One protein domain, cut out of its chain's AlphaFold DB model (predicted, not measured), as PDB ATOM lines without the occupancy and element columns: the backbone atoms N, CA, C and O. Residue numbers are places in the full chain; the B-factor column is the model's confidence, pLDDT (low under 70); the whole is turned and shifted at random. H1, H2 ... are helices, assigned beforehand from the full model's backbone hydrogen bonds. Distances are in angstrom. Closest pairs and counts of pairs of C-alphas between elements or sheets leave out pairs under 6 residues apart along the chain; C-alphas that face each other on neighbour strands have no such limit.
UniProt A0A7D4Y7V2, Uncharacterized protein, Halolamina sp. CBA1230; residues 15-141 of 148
ATOM      1  N   THR A  15       4.300  23.932  57.173       86.69
ATOM      2  CA  THR A  15       3.174  23.472  56.343       86.69
ATOM      3  C   THR A  15       3.054  24.311  55.072       86.69
ATOM      4  O   THR A  15       2.729  23.778  54.012       86.69
ATOM      5  N   ARG A  16       3.333  25.619  55.147       87.44
ATOM      6  CA  ARG A  16       3.315  26.500  53.969       87.44
ATOM      7  C   ARG A  16       4.461  26.185  53.014       87.44
ATOM      8  O   ARG A  16       4.226  26.112  51.811       87.44
ATOM      9  N   THR A  17       5.673  25.977  53.525       90.88
ATOM     10  CA  THR A  17       6.826  25.601  52.693       90.88
ATOM     11  C   THR A  17       6.629  24.227  52.065       90.88
ATOM     12  O   THR A  17       6.883  24.085  50.871       90.88
ATOM     13  N   ALA A  18       6.093  23.252  52.807       90.25
ATOM     14  CA  ALA A  18       5.732  21.945  52.261       90.25
ATOM     15  C   ALA A  18       4.682  22.067  51.148       90.25
ATOM     16  O   ALA A  18       4.874  21.526  50.062       90.25
ATOM     17  N   ALA A  19       3.608  22.830  51.375       91.44
ATOM     18  CA  ALA A  19       2.564  23.054  50.376       91.44
ATOM     19  C   ALA A  19       3.115  23.694  49.093       91.44
ATOM     20  O   ALA A  19       2.814  23.232  47.993       91.44
ATOM     21  N   LEU A  20       3.950  24.728  49.232       93.31
ATOM     22  CA  LEU A  20       4.606  25.395  48.105       93.31
ATOM     23  C   LEU A  20       5.555  24.448  47.368       93.31
ATOM     24  O   LEU A  20       5.508  24.375  46.143       93.31
ATOM     25  N   GLY A  21       6.380  23.698  48.102       92.50
ATOM     26  CA  GLY A  21       7.292  22.711  47.530       92.50
ATOM     27  C   GLY A  21       6.551  21.621  46.759       92.50
ATOM     28  O   GLY A  21       6.918  21.309  45.630       92.50
ATOM     29  N   GLY A  22       5.457  21.103  47.321       91.00
ATOM     30  CA  GLY A  22       4.590  20.125  46.671       91.00
ATOM     31  C   GLY A  22       3.910  20.663  45.419       91.00
ATOM     32  O   GLY A  22       3.932  20.006  44.377       91.00
ATOM     33  N   ALA A  23       3.341  21.868  45.496       92.69
ATOM     34  CA  ALA A  23       2.717  22.527  44.354       92.69
ATOM     35  C   ALA A  23       3.720  22.721  43.211       92.69
ATOM     36  O   ALA A  23       3.462  22.303  42.084       92.69
ATOM     37  N   LEU A  24       4.891  23.293  43.507       93.88
ATOM     38  CA  LEU A  24       5.956  23.504  42.526       93.88
ATOM     39  C   LEU A  24       6.477  22.181  41.957       93.88
ATOM     40  O   LEU A  24       6.648  22.065  40.746       93.88
ATOM     41  N   GLY A  25       6.677  21.169  42.802       90.56
ATOM     42  CA  GLY A  25       7.111  19.839  42.379       90.56
ATOM     43  C   GLY A  25       6.132  19.195  41.397       90.56
ATOM     44  O   GLY A  25       6.542  18.689  40.355       90.56
ATOM     45  N   TYR A  26       4.829  19.278  41.668       87.94
ATOM     46  CA  TYR A  26       3.817  18.744  40.757       87.94
ATOM     47  C   TYR A  26       3.736  19.541  39.448       87.94
ATOM     48  O   TYR A  26       3.598  18.958  38.373       87.94
ATOM     49  N   LEU A  27       3.876  20.869  39.507       89.50
ATOM     50  CA  LEU A  27       3.949  21.700  38.303       89.50
ATOM     51  C   LEU A  27       5.156  21.338  37.431       89.50
ATOM     52  O   LEU A  27       5.017  21.296  36.210       89.50
ATOM     53  N   LEU A  28       6.306  21.018  38.031       90.38
ATOM     54  CA  LEU A  28       7.472  20.514  37.299       90.38
ATOM     55  C   LEU A  28       7.187  19.168  36.628       90.38
ATOM     56  O   LEU A  28       7.585  18.974  35.482       90.38
ATOM     57  N   VAL A  29       6.458  18.264  37.291       86.69
ATOM     58  CA  VAL A  29       6.016  17.000  36.678       86.69
ATOM     59  C   VAL A  29       5.108  17.271  35.478       86.69
ATOM     60  O   VAL A  29       5.324  16.697  34.411       86.69
ATOM     61  N   LEU A  30       4.136  18.181  35.597       83.69
ATOM     62  CA  LEU A  30       3.272  18.571  34.476       83.69
ATOM     63  C   LEU A  30       4.073  19.177  33.315       83.69
ATOM     64  O   LEU A  30       3.902  18.761  32.171       83.69
ATOM     65  N   LEU A  31       4.996  20.098  33.602       85.19
ATOM     66  CA  LEU A  31       5.891  20.700  32.608       85.19
ATOM     67  C   LEU A  31       6.790  19.663  31.927       85.19
ATOM     68  O   LEU A  31       6.955  19.704  30.709       85.19
ATOM     69  N   GLY A  32       7.333  18.708  32.683       83.81
ATOM     70  CA  GLY A  32       8.116  17.600  32.140       83.81
ATOM     71  C   GLY A  32       7.276  16.701  31.231       83.81
ATOM     72  O   GLY A  32       7.710  16.355  30.134       83.81
ATOM     73  N   SER A  33       6.040  16.403  31.641       78.75
ATOM     74  CA  SER A  33       5.064  15.644  30.841       78.75
ATOM     75  C   SER A  33       4.755  16.347  29.525       78.75
ATOM     76  O   SER A  33       4.744  15.721  28.467       78.75
ATOM     77  N   TRP A  34       4.515  17.659  29.595       77.81
ATOM     78  CA  TRP A  34       4.258  18.498  28.435       77.81
ATOM     79  C   TRP A  34       5.442  18.478  27.479       77.81
ATOM     80  O   TRP A  34       5.274  18.203  26.294       77.81
ATOM     81  N   TYR A  35       6.644  18.750  27.989       82.94
ATOM     82  CA  TYR A  35       7.853  18.766  27.175       82.94
ATOM     83  C   TYR A  35       8.092  17.411  26.507       82.94
ATOM     84  O   TYR A  35       8.428  17.359  25.329       82.94
ATOM     85  N   TRP A  36       7.852  16.314  27.223       77.62
ATOM     86  CA  TRP A  36       7.984  14.975  26.664       77.62
ATOM     87  C   TRP A  36       6.958  14.679  25.562       77.62
ATOM     88  O   TRP A  36       7.303  14.058  24.561       77.62
ATOM     89  N   ALA A  37       5.719  15.157  25.708       71.19
ATOM     90  CA  ALA A  37       4.657  14.951  24.723       71.19
ATOM     91  C   ALA A  37       4.765  15.871  23.492       71.19
ATOM     92  O   ALA A  37       4.426  15.462  22.383       71.19
ATOM     93  N   TYR A  38       5.209  17.118  23.677       72.31
ATOM     94  CA  TYR A  38       5.149  18.174  22.656       72.31
ATOM     95  C   TYR A  38       6.514  18.686  22.187       72.31
ATOM     96  O   TYR A  38       6.580  19.482  21.253       72.31
ATOM     97  N   GLY A  39       7.605  18.273  22.829       74.19
ATOM     98  CA  GLY A  39       8.978  18.639  22.470       74.19
ATOM     99  C   GLY A  39       9.362  20.099  22.740       74.19
ATOM    100  O   GLY A  39      10.526  20.458  22.581       74.19
ATOM    101  N   SER A  40       8.424  20.960  23.149       78.06
ATOM    102  CA  SER A  40       8.706  22.364  23.450       78.06
ATOM    103  C   SER A  40       7.747  22.956  24.484       78.06
ATOM    104  O   SER A  40       6.593  22.546  24.601       78.06
ATOM    105  N   VAL A  41       8.232  23.957  25.223       81.88
ATOM    106  CA  VAL A  41       7.436  24.784  26.153       81.88
ATOM    107  C   VAL A  41       7.257  26.223  25.653       81.88
ATOM    108  O   VAL A  41       6.586  27.020  26.298       81.88
ATOM    109  N   ALA A  42       7.844  26.570  24.502       82.44
ATOM    110  CA  ALA A  42       7.865  27.939  23.981       82.44
ATOM    111  C   ALA A  42       6.459  28.466  23.645       82.44
ATOM    112  O   ALA A  42       6.149  29.629  23.887       82.44
ATOM    113  N   GLU A  43       5.583  27.591  23.148       78.69
ATOM    114  CA  GLU A  43       4.204  27.938  22.783       78.69
ATOM    115  C   GLU A  43       3.250  27.968  23.986       78.69
ATOM    116  O   GLU A  43       2.123  28.452  23.876       78.69
ATOM    117  N   LEU A  44       3.692  27.490  25.156       78.44
ATOM    118  CA  LEU A  44       2.844  27.330  26.338       78.44
ATOM    119  C   LEU A  44       2.239  28.667  26.791       78.44
ATOM    120  O   LEU A  44       1.067  28.719  27.152       78.44
ATOM    121  N   GLY A  45       3.008  29.758  26.707       81.69
ATOM    122  CA  GLY A  45       2.527  31.102  27.038       81.69
ATOM    123  C   GLY A  45       1.392  31.574  26.124       81.69
ATOM    124  O   GLY A  45       0.387  32.090  26.607       81.69
ATOM    125  N   ALA A  46       1.508  31.342  24.815       80.62
ATOM    126  CA  ALA A  46       0.455  31.685  23.859       80.62
ATOM    127  C   ALA A  46      -0.795  30.807  24.052       80.62
ATOM    128  O   ALA A  46      -1.920  31.302  23.994       80.62
ATOM    129  N   LEU A  47      -0.608  29.517  24.346       79.88
ATOM    130  CA  LEU A  47      -1.703  28.583  24.618       79.88
ATOM    131  C   LEU A  47      -2.436  28.898  25.929       79.88
ATOM    132  O   LEU A  47      -3.655  28.770  25.976       79.88
ATOM    133  N   LEU A  48      -1.732  29.364  26.964       81.69
ATOM    134  CA  LEU A  48      -2.333  29.809  28.230       81.69
ATOM    135  C   LEU A  48      -3.255  31.020  28.064       81.69
ATOM    136  O   LEU A  48      -4.224  31.162  28.809       81.69
ATOM    137  N   LEU A  49      -2.950  31.887  27.099       83.25
ATOM    138  CA  LEU A  49      -3.750  33.068  26.774       83.25
ATOM    139  C   LEU A  49      -4.839  32.780  25.731       83.25
ATOM    140  O   LEU A  49      -5.694  33.628  25.481       83.25
ATOM    141  N   SER A  50      -4.831  31.593  25.120       80.81
ATOM    142  CA  SER A  50      -5.856  31.186  24.161       80.81
ATOM    143  C   SER A  50      -7.211  31.041  24.847       80.81
ATOM    144  O   SER A  50      -7.330  30.370  25.865       80.81
ATOM    145  N   VAL A  51      -8.267  31.584  24.240       78.88
ATOM    146  CA  VAL A  51      -9.644  31.438  24.745       78.88
ATOM    147  C   VAL A  51     -10.107  29.977  24.718       78.88
ATOM    148  O   VAL A  51     -10.903  29.564  25.555       78.88
ATOM    149  N   GLN A  52      -9.598  29.180  23.775       74.38
ATOM    150  CA  GLN A  52     -10.036  27.797  23.589       74.38
ATOM    151  C   GLN A  52      -9.269  26.808  24.476       74.38
ATOM    152  O   GLN A  52      -9.862  25.857  24.978       74.38
ATOM    153  N   VAL A  53      -7.963  27.021  24.666       74.12
ATOM    154  CA  VAL A  53      -7.068  26.076  25.369       74.12
ATOM    155  C   VAL A  53      -6.676  26.585  26.760       74.12
ATOM    156  O   VAL A  53      -6.531  25.800  27.696       74.12
ATOM    157  N   GLY A  54      -6.557  27.901  26.918       79.19
ATOM    158  CA  GLY A  54      -6.091  28.566  28.130       79.19
ATOM    159  C   GLY A  54      -6.899  28.231  29.381       79.19
ATOM    160  O   GLY A  54      -6.279  27.842  30.371       79.19
ATOM    161  N   PRO A  55      -8.248  28.296  29.375       81.31
ATOM    162  CA  PRO A  55      -9.050  27.952  30.551       81.31
ATOM    163  C   PRO A  55      -8.770  26.542  31.074       81.31
ATOM    164  O   PRO A  55      -8.663  26.338  32.282       81.31
ATOM    165  N   TRP A  56      -8.583  25.584  30.167       78.38
ATOM    166  CA  TRP A  56      -8.248  24.219  30.540       78.38
ATOM    167  C   TRP A  56      -6.832  24.151  31.118       78.38
ATOM    168  O   TRP A  56      -6.639  23.596  32.197       78.38
ATOM    169  N   LEU A  57      -5.838  24.771  30.477       79.38
ATOM    170  CA  LEU A  57      -4.466  24.800  31.003       79.38
ATOM    171  C   LEU A  57      -4.393  25.418  32.402       79.38
ATOM    172  O   LEU A  57      -3.738  24.857  33.280       79.38
ATOM    173  N   TRP A  58      -5.117  26.509  32.643       82.81
ATOM    174  CA  TRP A  58      -5.237  27.105  33.971       82.81
ATOM    175  C   TRP A  58      -5.886  26.157  34.973       82.81
ATOM    176  O   TRP A  58      -5.384  26.010  36.087       82.81
ATOM    177  N   TRP A  59      -6.954  25.470  34.574       82.25
ATOM    178  CA  TRP A  59      -7.602  24.451  35.395       82.25
ATOM    179  C   TRP A  59      -6.638  23.319  35.788       82.25
ATOM    180  O   TRP A  59      -6.587  22.935  36.957       82.25
ATOM    181  N   ALA A  60      -5.813  22.842  34.854       81.75
ATOM    182  CA  ALA A  60      -4.813  21.806  35.105       81.75
ATOM    183  C   ALA A  60      -3.668  22.285  36.010       81.75
ATOM    184  O   ALA A  60      -3.237  21.549  36.898       81.75
ATOM    185  N   ILE A  61      -3.188  23.517  35.814       85.94
ATOM    186  CA  ILE A  61      -2.134  24.129  36.639       85.94
ATOM    187  C   ILE A  61      -2.623  24.309  38.074       85.94
ATOM    188  O   ILE A  61      -1.953  23.880  39.011       85.94
ATOM    189  N   LEU A  62      -3.804  24.907  38.256       89.62
ATOM    190  CA  LEU A  62      -4.373  25.147  39.582       89.62
ATOM    191  C   LEU A  62      -4.700  23.831  40.294       89.62
ATOM    192  O   LEU A  62      -4.349  23.657  41.461       89.62
ATOM    193  N   GLY A  63      -5.310  22.885  39.581       86.88
ATOM    194  CA  GLY A  63      -5.610  21.555  40.102       86.88
ATOM    195  C   GLY A  63      -4.358  20.763  40.470       86.88
ATOM    196  O   GLY A  63      -4.279  20.192  41.555       86.88
ATOM    197  N   GLY A  64      -3.344  20.774  39.605       86.06
ATOM    198  CA  GLY A  64      -2.064  20.116  39.854       86.06
ATOM    199  C   GLY A  64      -1.308  20.721  41.033       86.06
ATOM    200  O   GLY A  64      -0.816  19.987  41.888       86.06
ATOM    201  N   ALA A  65      -1.277  22.051  41.137       90.19
ATOM    202  CA  ALA A  65      -0.700  22.741  42.287       90.19
ATOM    203  C   ALA A  65      -1.411  22.350  43.592       90.19
ATOM    204  O   ALA A  65      -0.749  22.086  44.596       90.19
ATOM    205  N   LEU A  66      -2.745  22.250  43.573       91.88
ATOM    206  CA  LEU A  66      -3.530  21.809  44.724       91.88
ATOM    207  C   LEU A  66      -3.223  20.356  45.108       91.88
ATOM    208  O   LEU A  66      -2.979  20.082  46.282       91.88
ATOM    209  N   VAL A  67      -3.190  19.434  44.140       89.88
ATOM    210  CA  VAL A  67      -2.824  18.026  44.378       89.88
ATOM    211  C   VAL A  67      -1.417  17.935  44.968       89.88
ATOM    212  O   VAL A  67      -1.234  17.305  46.008       89.88
ATOM    213  N   GLY A  68      -0.439  18.610  44.362       90.69
ATOM    214  CA  GLY A  68       0.936  18.649  44.852       90.69
ATOM    215  C   GLY A  68       1.041  19.178  46.281       90.69
ATOM    216  O   GLY A  68       1.703  18.566  47.119       90.69
ATOM    217  N   ALA A  69       0.344  20.276  46.585       91.25
ATOM    218  CA  ALA A  69       0.306  20.844  47.928       91.25
ATOM    219  C   ALA A  69      -0.282  19.862  48.950       91.25
ATOM    220  O   ALA A  69       0.305  19.661  50.011       91.25
ATOM    221  N   VAL A  70      -1.410  19.220  48.627       90.31
ATOM    222  CA  VAL A  70      -2.052  18.239  49.513       90.31
ATOM    223  C   VAL A  70      -1.129  17.053  49.770       90.31
ATOM    224  O   VAL A  70      -0.946  16.687  50.926       90.31
ATOM    225  N   LEU A  71      -0.488  16.504  48.737       90.00
ATOM    226  CA  LEU A  71       0.450  15.390  48.885       90.00
ATOM    227  C   LEU A  71       1.645  15.742  49.770       90.00
ATOM    228  O   LEU A  71       2.000  14.968  50.658       90.00
ATOM    229  N   ALA A  72       2.251  16.910  49.560       90.44
ATOM    230  CA  ALA A  72       3.387  17.333  50.368       90.44
ATOM    231  C   ALA A  72       2.992  17.593  51.824       90.44
ATOM    232  O   ALA A  72       3.735  17.218  52.725       90.44
ATOM    233  N   ILE A  73       1.811  18.166  52.078       88.56
ATOM    234  CA  ILE A  73       1.288  18.308  53.443       88.56
ATOM    235  C   ILE A  73       1.021  16.928  54.061       88.56
ATOM    236  O   ILE A  73       1.409  16.698  55.204       88.56
ATOM    237  N   SER A  74       0.382  16.009  53.331       86.81
ATOM    238  CA  SER A  74       0.132  14.631  53.782       86.81
ATOM    239  C   SER A  74       1.418  13.924  54.191       86.81
ATOM    240  O   SER A  74       1.453  13.283  55.239       86.81
ATOM    241  N   PHE A  75       2.480  14.093  53.411       88.19
ATOM    242  CA  PHE A  75       3.772  13.499  53.709       88.19
ATOM    243  C   PHE A  75       4.482  14.200  54.877       88.19
ATOM    244  O   PHE A  75       4.769  13.567  55.882       88.19
ATOM    245  N   VAL A  76       4.716  15.513  54.795       87.38
ATOM    246  CA  VAL A  76       5.544  16.242  55.778       87.38
ATOM    247  C   VAL A  76       4.862  16.360  57.140       87.38
ATOM    248  O   VAL A  76       5.514  16.231  58.169       87.38
ATOM    249  N   ARG A  77       3.551  16.619  57.169       84.62
ATOM    250  CA  ARG A  77       2.831  16.886  58.424       84.62
ATOM    251  C   ARG A  77       2.240  15.633  59.057       84.62
ATOM    252  O   ARG A  77       2.118  15.578  60.276       84.62
ATOM    253  N   TYR A  78       1.800  14.681  58.238       81.38
ATOM    254  CA  TYR A  78       1.064  13.507  58.712       81.38
ATOM    255  C   TYR A  78       1.823  12.189  58.511       81.38
ATOM    256  O   TYR A  78       1.312  11.151  58.929       81.38
ATOM    257  N   ASP A  79       3.013  12.220  57.898       85.56
ATOM    258  CA  ASP A  79       3.836  11.039  57.600       85.56
ATOM    259  C   ASP A  79       3.057   9.946  56.833       85.56
ATOM    260  O   ASP A  79       3.175   8.736  57.067       85.56
ATOM    261  N   LEU A  80       2.184  10.398  55.923       86.38
ATOM    262  CA  LEU A  80       1.350   9.550  55.074       86.38
ATOM    263  C   LEU A  80       1.993   9.420  53.694       86.38
ATOM    264  O   LEU A  80       1.998  10.361  52.897       86.38
ATOM    265  N   LEU A  81       2.497   8.224  53.394       90.00
ATOM    266  CA  LEU A  81       3.073   7.887  52.090       90.00
ATOM    267  C   LEU A  81       2.023   7.373  51.099       90.00
ATOM    268  O   LEU A  81       2.208   7.502  49.887       90.00
ATOM    269  N   SER A  82       0.914   6.805  51.582       85.12
ATOM    270  CA  SER A  82      -0.078   6.179  50.704       85.12
ATOM    271  C   SER A  82      -0.720   7.133  49.683       85.12
ATOM    272  O   SER A  82      -0.868   6.712  48.531       85.12
ATOM    273  N   PRO A  83      -1.022   8.417  49.993       83.50
ATOM    274  CA  PRO A  83      -1.568   9.338  48.995       83.50
ATOM    275  C   PRO A  83      -0.587   9.578  47.845       83.50
ATOM    276  O   PRO A  83      -0.987   9.600  46.681       83.50
ATOM    277  N   LEU A  84       0.705   9.706  48.164       86.94
ATOM    278  CA  LEU A  84       1.769   9.921  47.185       86.94
ATOM    279  C   LEU A  84       1.896   8.717  46.248       86.94
ATOM    280  O   LEU A  84       1.937   8.887  45.032       86.94
ATOM    281  N   VAL A  85       1.907   7.502  46.805       86.31
ATOM    282  CA  VAL A  85       2.011   6.256  46.028       86.31
ATOM    283  C   VAL A  85       0.832   6.101  45.072       86.31
ATOM    284  O   VAL A  85       1.032   5.757  43.909       86.31
ATOM    285  N   VAL A  86      -0.391   6.388  45.525       87.06
ATOM    286  CA  VAL A  86      -1.587   6.293  44.675       87.06
ATOM    287  C   VAL A  86      -1.532   7.295  43.532       87.06
ATOM    288  O   VAL A  86      -1.769   6.917  42.385       87.06
ATOM    289  N   VAL A  87      -1.170   8.548  43.812       85.44
ATOM    290  CA  VAL A  87      -1.045   9.556  42.754       85.44
ATOM    291  C   VAL A  87       0.062   9.188  41.769       85.44
ATOM    292  O   VAL A  87      -0.157   9.280  40.563       85.44
ATOM    293  N   ALA A  88       1.207   8.702  42.250       85.88
ATOM    294  CA  ALA A  88       2.299   8.243  41.397       85.88
ATOM    295  C   ALA A  88       1.892   7.049  40.517       85.88
ATOM    296  O   ALA A  88       2.216   7.026  39.330       85.88
ATOM    297  N   ALA A  89       1.148   6.083  41.063       84.94
ATOM    298  CA  ALA A  89       0.665   4.925  40.318       84.94
ATOM    299  C   ALA A  89      -0.342   5.323  39.229       84.94
ATOM    300  O   ALA A  89      -0.211   4.888  38.084       84.94
ATOM    301  N   VAL A  90      -1.315   6.179  39.557       83.88
ATOM    302  CA  VAL A  90      -2.286   6.684  38.574       83.88
ATOM    303  C   VAL A  90      -1.571   7.486  37.491       83.88
ATOM    304  O   VAL A  90      -1.826   7.259  36.310       83.88
ATOM    305  N   TYR A  91      -0.642   8.366  37.879       82.12
ATOM    306  CA  TYR A  91       0.187   9.115  36.939       82.12
ATOM    307  C   TYR A  91       0.919   8.154  35.989       82.12
ATOM    308  O   TYR A  91       0.743   8.255  34.779       82.12
ATOM    309  N   ALA A  92       1.638   7.152  36.509       81.00
ATOM    310  CA  ALA A  92       2.386   6.186  35.701       81.00
ATOM    311  C   ALA A  92       1.501   5.395  34.720       81.00
ATOM    312  O   ALA A  92       1.874   5.215  33.559       81.00
ATOM    313  N   VAL A  93       0.315   4.955  35.154       82.62
ATOM    314  CA  VAL A  93      -0.656   4.261  34.292       82.62
ATOM    315  C   VAL A  93      -1.140   5.177  33.164       82.62
ATOM    316  O   VAL A  93      -1.176   4.762  32.005       82.62
ATOM    317  N   MET A  94      -1.459   6.437  33.468       75.06
ATOM    318  CA  MET A  94      -1.886   7.412  32.458       75.06
ATOM    319  C   MET A  94      -0.759   7.750  31.478       75.06
ATOM    320  O   MET A  94      -0.988   7.802  30.270       75.06
ATOM    321  N   THR A  95       0.473   7.903  31.969       75.06
ATOM    322  CA  THR A  95       1.671   8.090  31.142       75.06
ATOM    323  C   THR A  95       1.893   6.902  30.208       75.06
ATOM    324  O   THR A  95       2.188   7.095  29.028       75.06
ATOM    325  N   TYR A  96       1.704   5.676  30.698       77.50
ATOM    326  CA  TYR A  96       1.802   4.468  29.882       77.50
ATOM    327  C   TYR A  96       0.736   4.430  28.780       77.50
ATOM    328  O   TYR A  96       1.061   4.163  27.623       77.50
ATOM    329  N   PHE A  97      -0.522   4.753  29.098       74.88
ATOM    330  CA  PHE A  97      -1.575   4.833  28.084       74.88
ATOM    331  C   PHE A  97      -1.312   5.929  27.051       74.88
ATOM    332  O   PHE A  97      -1.522   5.701  25.860       74.88
ATOM    333  N   MET A  98      -0.793   7.085  27.473       70.69
ATOM    334  CA  MET A  98      -0.363   8.145  26.559       70.69
ATOM    335  C   MET A  98       0.734   7.652  25.613       70.69
ATOM    336  O   MET A  98       0.639   7.846  24.403       70.69
ATOM    337  N   TRP A  99       1.756   6.990  26.152       72.19
ATOM    338  CA  TRP A  99       2.841   6.416  25.365       72.19
ATOM    339  C   TRP A  99       2.326   5.410  24.327       72.19
ATOM    340  O   TRP A  99       2.662   5.517  23.150       72.19
ATOM    341  N   GLN A 100       1.448   4.489  24.735       72.31
ATOM    342  CA  GLN A 100       0.791   3.534  23.835       72.31
ATOM    343  C   GLN A 100      -0.017   4.240  22.733       72.31
ATOM    344  O   GLN A 100       0.101   3.889  21.559       72.31
ATOM    345  N   ALA A 101      -0.787   5.272  23.087       67.38
ATOM    346  CA  ALA A 101      -1.576   6.044  22.130       67.38
ATOM    347  C   ALA A 101      -0.698   6.762  21.091       67.38
ATOM    348  O   ALA A 101      -1.047   6.784  19.914       67.38
ATOM    349  N   MET A 102       0.462   7.290  21.495       66.31
ATOM    350  CA  MET A 102       1.418   7.918  20.570       66.31
ATOM    351  C   MET A 102       2.076   6.915  19.611       66.31
ATOM    352  O   MET A 102       2.473   7.297  18.510       66.31
ATOM    353  N   GLN A 103       2.195   5.639  19.994       69.50
ATOM    354  CA  GLN A 103       2.760   4.602  19.124       69.50
ATOM    355  C   GLN A 103       1.757   4.038  18.107       69.50
ATOM    356  O   GLN A 103       2.156   3.570  17.037       69.50
ATOM    357  N   ALA A 104       0.456   4.084  18.402       63.22
ATOM    358  CA  ALA A 104      -0.576   3.582  17.504       63.22
ATOM    359  C   ALA A 104      -0.771   4.530  16.300       63.22
ATOM    360  O   ALA A 104      -1.398   5.580  16.410       63.22
ATOM    361  N   ARG A 105      -0.283   4.139  15.113       50.78
ATOM    362  CA  ARG A 105      -0.346   4.911  13.844       50.78
ATOM    363  C   ARG A 105      -1.760   5.180  13.279       50.78
ATOM    364  O   ARG A 105      -1.881   5.475  12.094       50.78
ATOM    365  N   GLY A 106      -2.833   5.062  14.058       46.50
ATOM    366  CA  GLY A 106      -4.178   4.930  13.488       46.50
ATOM    367  C   GLY A 106      -5.357   5.451  14.294       46.50
ATOM    368  O   GLY A 106      -6.479   5.145  13.908       46.50
ATOM    369  N   VAL A 107      -5.173   6.226  15.366       41.25
ATOM    370  CA  VAL A 107      -6.333   6.811  16.054       41.25
ATOM    371  C   VAL A 107      -6.092   8.283  16.372       41.25
ATOM    372  O   VAL A 107      -5.572   8.651  17.421       41.25
ATOM    373  N   LEU A 108      -6.526   9.138  15.443       38.81
ATOM    374  CA  LEU A 108      -6.934  10.508  15.743       38.81
ATOM    375  C   LEU A 108      -8.182  10.432  16.638       38.81
ATOM    376  O   LEU A 108      -9.307  10.552  16.158       38.81
ATOM    377  N   LEU A 109      -7.999  10.177  17.935       38.88
ATOM    378  CA  LEU A 109      -9.036  10.506  18.907       38.88
ATOM    379  C   LEU A 109      -9.090  12.040  18.988       38.88
ATOM    380  O   LEU A 109      -8.043  12.671  19.161       38.88
ATOM    381  N   PRO A 110     -10.264  12.669  18.820       35.53
ATOM    382  CA  PRO A 110     -10.407  14.078  19.140       35.53
ATOM    383  C   PRO A 110     -10.097  14.258  20.630       35.53
ATOM    384  O   PRO A 110     -10.725  13.639  21.485       35.53
ATOM    385  N   GLY A 111      -9.101  15.092  20.907       47.88
ATOM    386  CA  GLY A 111      -8.573  15.342  22.242       47.88
ATOM    387  C   GLY A 111      -7.217  14.667  22.443       47.88
ATOM    388  O   GLY A 111      -7.086  13.445  22.394       47.88
ATOM    389  N   LYS A 112      -6.166  15.467  22.613       54.16
ATOM    390  CA  LYS A 112      -4.815  14.941  22.850       54.16
ATOM    391  C   LYS A 112      -4.784  14.295  24.245       54.16
ATOM    392  O   LYS A 112      -5.496  14.756  25.125       54.16
ATOM    393  N   PRO A 113      -3.935  13.293  24.525       48.06
ATOM    394  CA  PRO A 113      -3.866  12.621  25.836       48.06
ATOM    395  C   PRO A 113      -3.623  13.558  27.035       48.06
ATOM    396  O   PRO A 113      -3.972  13.221  28.165       48.06
ATOM    397  N   TYR A 114      -3.099  14.762  26.794       49.44
ATOM    398  CA  TYR A 114      -3.018  15.826  27.796       49.44
ATOM    399  C   TYR A 114      -4.413  16.222  28.341       49.44
ATOM    400  O   TYR A 114      -4.532  16.514  29.529       49.44
ATOM    401  N   ASP A 115      -5.480  16.119  27.539       52.50
ATOM    402  CA  ASP A 115      -6.868  16.441  27.913       52.50
ATOM    403  C   ASP A 115      -7.403  15.565  29.062       52.50
ATOM    404  O   ASP A 115      -8.181  16.035  29.895       52.50
ATOM    405  N   LEU A 116      -6.931  14.317  29.186       48.09
ATOM    406  CA  LEU A 116      -7.281  13.433  30.308       48.09
ATOM    407  C   LEU A 116      -6.636  13.891  31.622       48.09
ATOM    408  O   LEU A 116      -7.266  13.834  32.680       48.09
ATOM    409  N   TYR A 117      -5.398  14.386  31.558       50.81
ATOM    410  CA  TYR A 117      -4.684  14.907  32.726       50.81
ATOM    411  C   TYR A 117      -5.187  16.292  33.144       50.81
ATOM    412  O   TYR A 117      -5.225  16.625  34.327       50.81
ATOM    413  N   LEU A 118      -5.631  17.074  32.162       53.22
ATOM    414  CA  LEU A 118      -6.257  18.375  32.343       53.22
ATOM    415  C   LEU A 118      -7.536  18.297  33.182       53.22
ATOM    416  O   LEU A 118      -7.745  19.139  34.049       53.22
ATOM    417  N   ILE A 119      -8.369  17.277  32.973       57.16
ATOM    418  CA  ILE A 119      -9.699  17.177  33.599       57.16
ATOM    419  C   ILE A 119      -9.702  16.218  34.802       57.16
ATOM    420  O   ILE A 119     -10.561  16.327  35.673       57.16
ATOM    421  N   GLY A 120      -8.729  15.306  34.893       67.19
ATOM    422  CA  GLY A 120      -8.699  14.214  35.871       67.19
ATOM    423  C   GLY A 120      -8.166  14.552  37.269       67.19
ATOM    424  O   GLY A 120      -8.131  13.666  38.124       67.19
ATOM    425  N   TRP A 121      -7.758  15.794  37.553       75.31
ATOM    426  CA  TRP A 121      -7.240  16.130  38.886       75.31
ATOM    427  C   TRP A 121      -8.285  16.026  40.017       75.31
ATOM    428  O   TRP A 121      -7.885  15.608  41.104       75.31
ATOM    429  N   PRO A 122      -9.598  16.314  39.838       80.69
ATOM    430  CA  PRO A 122     -10.574  16.137  40.914       80.69
ATOM    431  C   PRO A 122     -10.727  14.683  41.394       80.69
ATOM    432  O   PRO A 122     -10.644  14.469  42.605       80.69
ATOM    433  N   PRO A 123     -10.896  13.658  40.525       80.94
ATOM    434  CA  PRO A 123     -10.929  12.273  40.991       80.94
ATOM    435  C   PRO A 123      -9.579  11.816  41.558       80.94
ATOM    436  O   PRO A 123      -9.564  11.063  42.529       80.94
ATOM    437  N   LEU A 124      -8.452  12.308  41.026       81.69
ATOM    438  CA  LEU A 124      -7.119  12.034  41.575       81.69
ATOM    439  C   LEU A 124      -6.968  12.580  43.002       81.69
ATOM    440  O   LEU A 124      -6.501  11.873  43.895       81.69
ATOM    441  N   LEU A 125      -7.413  13.817  43.229       81.69
ATOM    442  CA  LEU A 125      -7.436  14.439  44.548       81.69
ATOM    443  C   LEU A 125      -8.363  13.672  45.495       81.69
ATOM    444  O   LEU A 125      -7.981  13.390  46.628       81.69
ATOM    445  N   GLY A 126      -9.554  13.295  45.025       84.06
ATOM    446  CA  GLY A 126     -10.498  12.483  45.789       84.06
ATOM    447  C   GLY A 126      -9.891  11.152  46.233       84.06
ATOM    448  O   GLY A 126      -9.992  10.797  47.407       84.06
ATOM    449  N   ALA A 127      -9.197  10.451  45.331       83.56
ATOM    450  CA  ALA A 127      -8.500   9.206  45.644       83.56
ATOM    451  C   ALA A 127      -7.377   9.418  46.672       83.56
ATOM    452  O   ALA A 127      -7.301   8.681  47.653       83.56
ATOM    453  N   ALA A 128      -6.547  10.451  46.492       83.19
ATOM    454  CA  ALA A 128      -5.465  10.779  47.418       83.19
ATOM    455  C   ALA A 128      -5.987  11.081  48.833       83.19
ATOM    456  O   ALA A 128      -5.473  10.543  49.816       83.19
ATOM    457  N   VAL A 129      -7.045  11.894  48.940       86.56
ATOM    458  CA  VAL A 129      -7.677  12.244  50.221       86.56
ATOM    459  C   VAL A 129      -8.331  11.024  50.866       86.56
ATOM    460  O   VAL A 129      -8.140  10.799  52.059       86.56
ATOM    461  N   ALA A 130      -9.068  10.214  50.101       87.69
ATOM    462  CA  ALA A 130      -9.729   9.017  50.621       87.69
ATOM    463  C   ALA A 130      -8.719   7.999  51.169       87.69
ATOM    464  O   ALA A 130      -8.918   7.444  52.250       87.69
ATOM    465  N   VAL A 131      -7.616   7.789  50.450       88.38
ATOM    466  CA  VAL A 131      -6.553   6.862  50.846       88.38
ATOM    467  C   VAL A 131      -5.796   7.384  52.066       88.38
ATOM    468  O   VAL A 131      -5.618   6.634  53.023       88.38
ATOM    469  N   GLY A 132      -5.449   8.673  52.096       82.12
ATOM    470  CA  GLY A 132      -4.833   9.288  53.274       82.12
ATOM    471  C   GLY A 132      -5.734   9.226  54.509       82.12
ATOM    472  O   GLY A 132      -5.268   8.915  55.603       82.12
ATOM    473  N   TYR A 133      -7.039   9.449  54.336       86.25
ATOM    474  CA  TYR A 133      -8.021   9.306  55.410       86.25
ATOM    475  C   TYR A 133      -8.114   7.861  55.918       86.25
ATOM    476  O   TYR A 133      -8.141   7.632  57.130       86.25
ATOM    477  N   LEU A 134      -8.130   6.879  55.011       88.06
ATOM    478  CA  LEU A 134      -8.175   5.464  55.370       88.06
ATOM    479  C   LEU A 134      -6.908   5.034  56.117       88.06
ATOM    480  O   LEU A 134      -7.012   4.400  57.167       88.06
ATOM    481  N   GLU A 135      -5.728   5.415  55.625       87.50
ATOM    482  CA  GLU A 135      -4.454   5.152  56.298       87.50
ATOM    483  C   GLU A 135      -4.440   5.764  57.700       87.50
ATOM    484  O   GLU A 135      -4.126   5.073  58.671       87.50
ATOM    485  N   HIS A 136      -4.849   7.029  57.829       84.19
ATOM    486  CA  HIS A 136      -4.923   7.700  59.120       84.19
ATOM    487  C   HIS A 136      -5.851   6.965  60.097       84.19
ATOM    488  O   HIS A 136      -5.479   6.748  61.248       84.19
ATOM    489  N   ARG A 137      -7.024   6.513  59.633       84.50
ATOM    490  CA  ARG A 137      -7.990   5.756  60.445       84.50
ATOM    491  C   ARG A 137      -7.463   4.383  60.876       84.50
ATOM    492  O   ARG A 137      -7.742   3.931  61.987       84.50
ATOM    493  N   VAL A 138      -6.704   3.705  60.018       85.94
ATOM    494  CA  VAL A 138      -6.066   2.418  60.351       85.94
ATOM    495  C   VAL A 138      -4.936   2.615  61.361       85.94
ATOM    496  O   VAL A 138      -4.791   1.811  62.277       85.94
ATOM    497  N   ARG A 139      -4.146   3.685  61.232       86.06
ATOM    498  CA  ARG A 139      -3.082   3.999  62.195       86.06
ATOM    499  C   ARG A 139      -3.662   4.387  63.559       86.06
ATOM    500  O   ARG A 139      -3.231   3.832  64.562       86.06
ATOM    501  N   SER A 140      -4.685   5.242  63.602       82.44
ATOM    502  CA  SER A 140      -5.307   5.678  64.863       82.44
ATOM    503  C   SER A 140      -6.069   4.574  65.600       82.44
ATOM    504  O   SER A 140      -6.167   4.615  66.818       82.44
ATOM    505  N   SER A 141      -6.558   3.551  64.895       79.19
ATOM    506  CA  SER A 141      -7.167   2.364  65.521       79.19
ATOM    507  C   SER A 141      -6.150   1.333  66.028       79.19
ATOM    508  O   SER A 141      -6.515   0.457  66.807       79.19
TER     509      SER A 141
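What this domain is: This is residues 15 to 141 of the 148 residues of an uncharacterized protein of Halolamina sp. CBA1230 (UniProt A0A7D4Y7V2). Four long helices run back and forth along an elongated body, with H3 in the middle, H1 crossing it, and H4 and H6 packing on it elsewhere. Residues 103 to 108 stick out. The printed part has 127 residues with six named helices, H1 to H6, all helix; it is compact, radius of gyration of the C-alphas 16.0 A, spanning 52 by 30 by 21 A.

How they stand to each other: H1, residues 15 to 38, touches the hub H3, residues 54 to 78, at a steep tilt of 45 degrees; the closest C-alphas, Ala 19 and Ala 69, are 4.0 A apart. H2, residues 44 to 49, touches H3 only at the corner (closest C-alphas Leu 48 and Gly 54, 4.0 A). H4, residues 82 to 103, forms a hairpin with H3 (Leu 71 and Leu 84, 5.9 A). H5, residues 114 to 119, touches residues 56 to 60 of H3 (Ala 60 and Leu 118, 4.6 A). H6, residues 121 to 141, touches H3 at 12 degrees, a shallow tilt (Gly 63 and Trp 121, 5.8 A), and residues 82 to 90 of H4 (Pro 83 and Ala 128, 4.4 A). H3, H4 and H6 make an up-and-down bundle, each running against the one before. In the six helices every O i to N i+4 pair is within hydrogen-bond range.

Where its parts are: H1 begins at C-alpha 15 (3.174, 23.472, 56.343) and is 34.2 A long; H3 is 34.8 A, H4 31.7 A; H6, 30.0 A, ends at C-alpha 141 (-7.167, 2.364, 65.521).

The domain as a whole: The printed part has no cut and no long link. Residues 101 to 120 are under pLDDT 70.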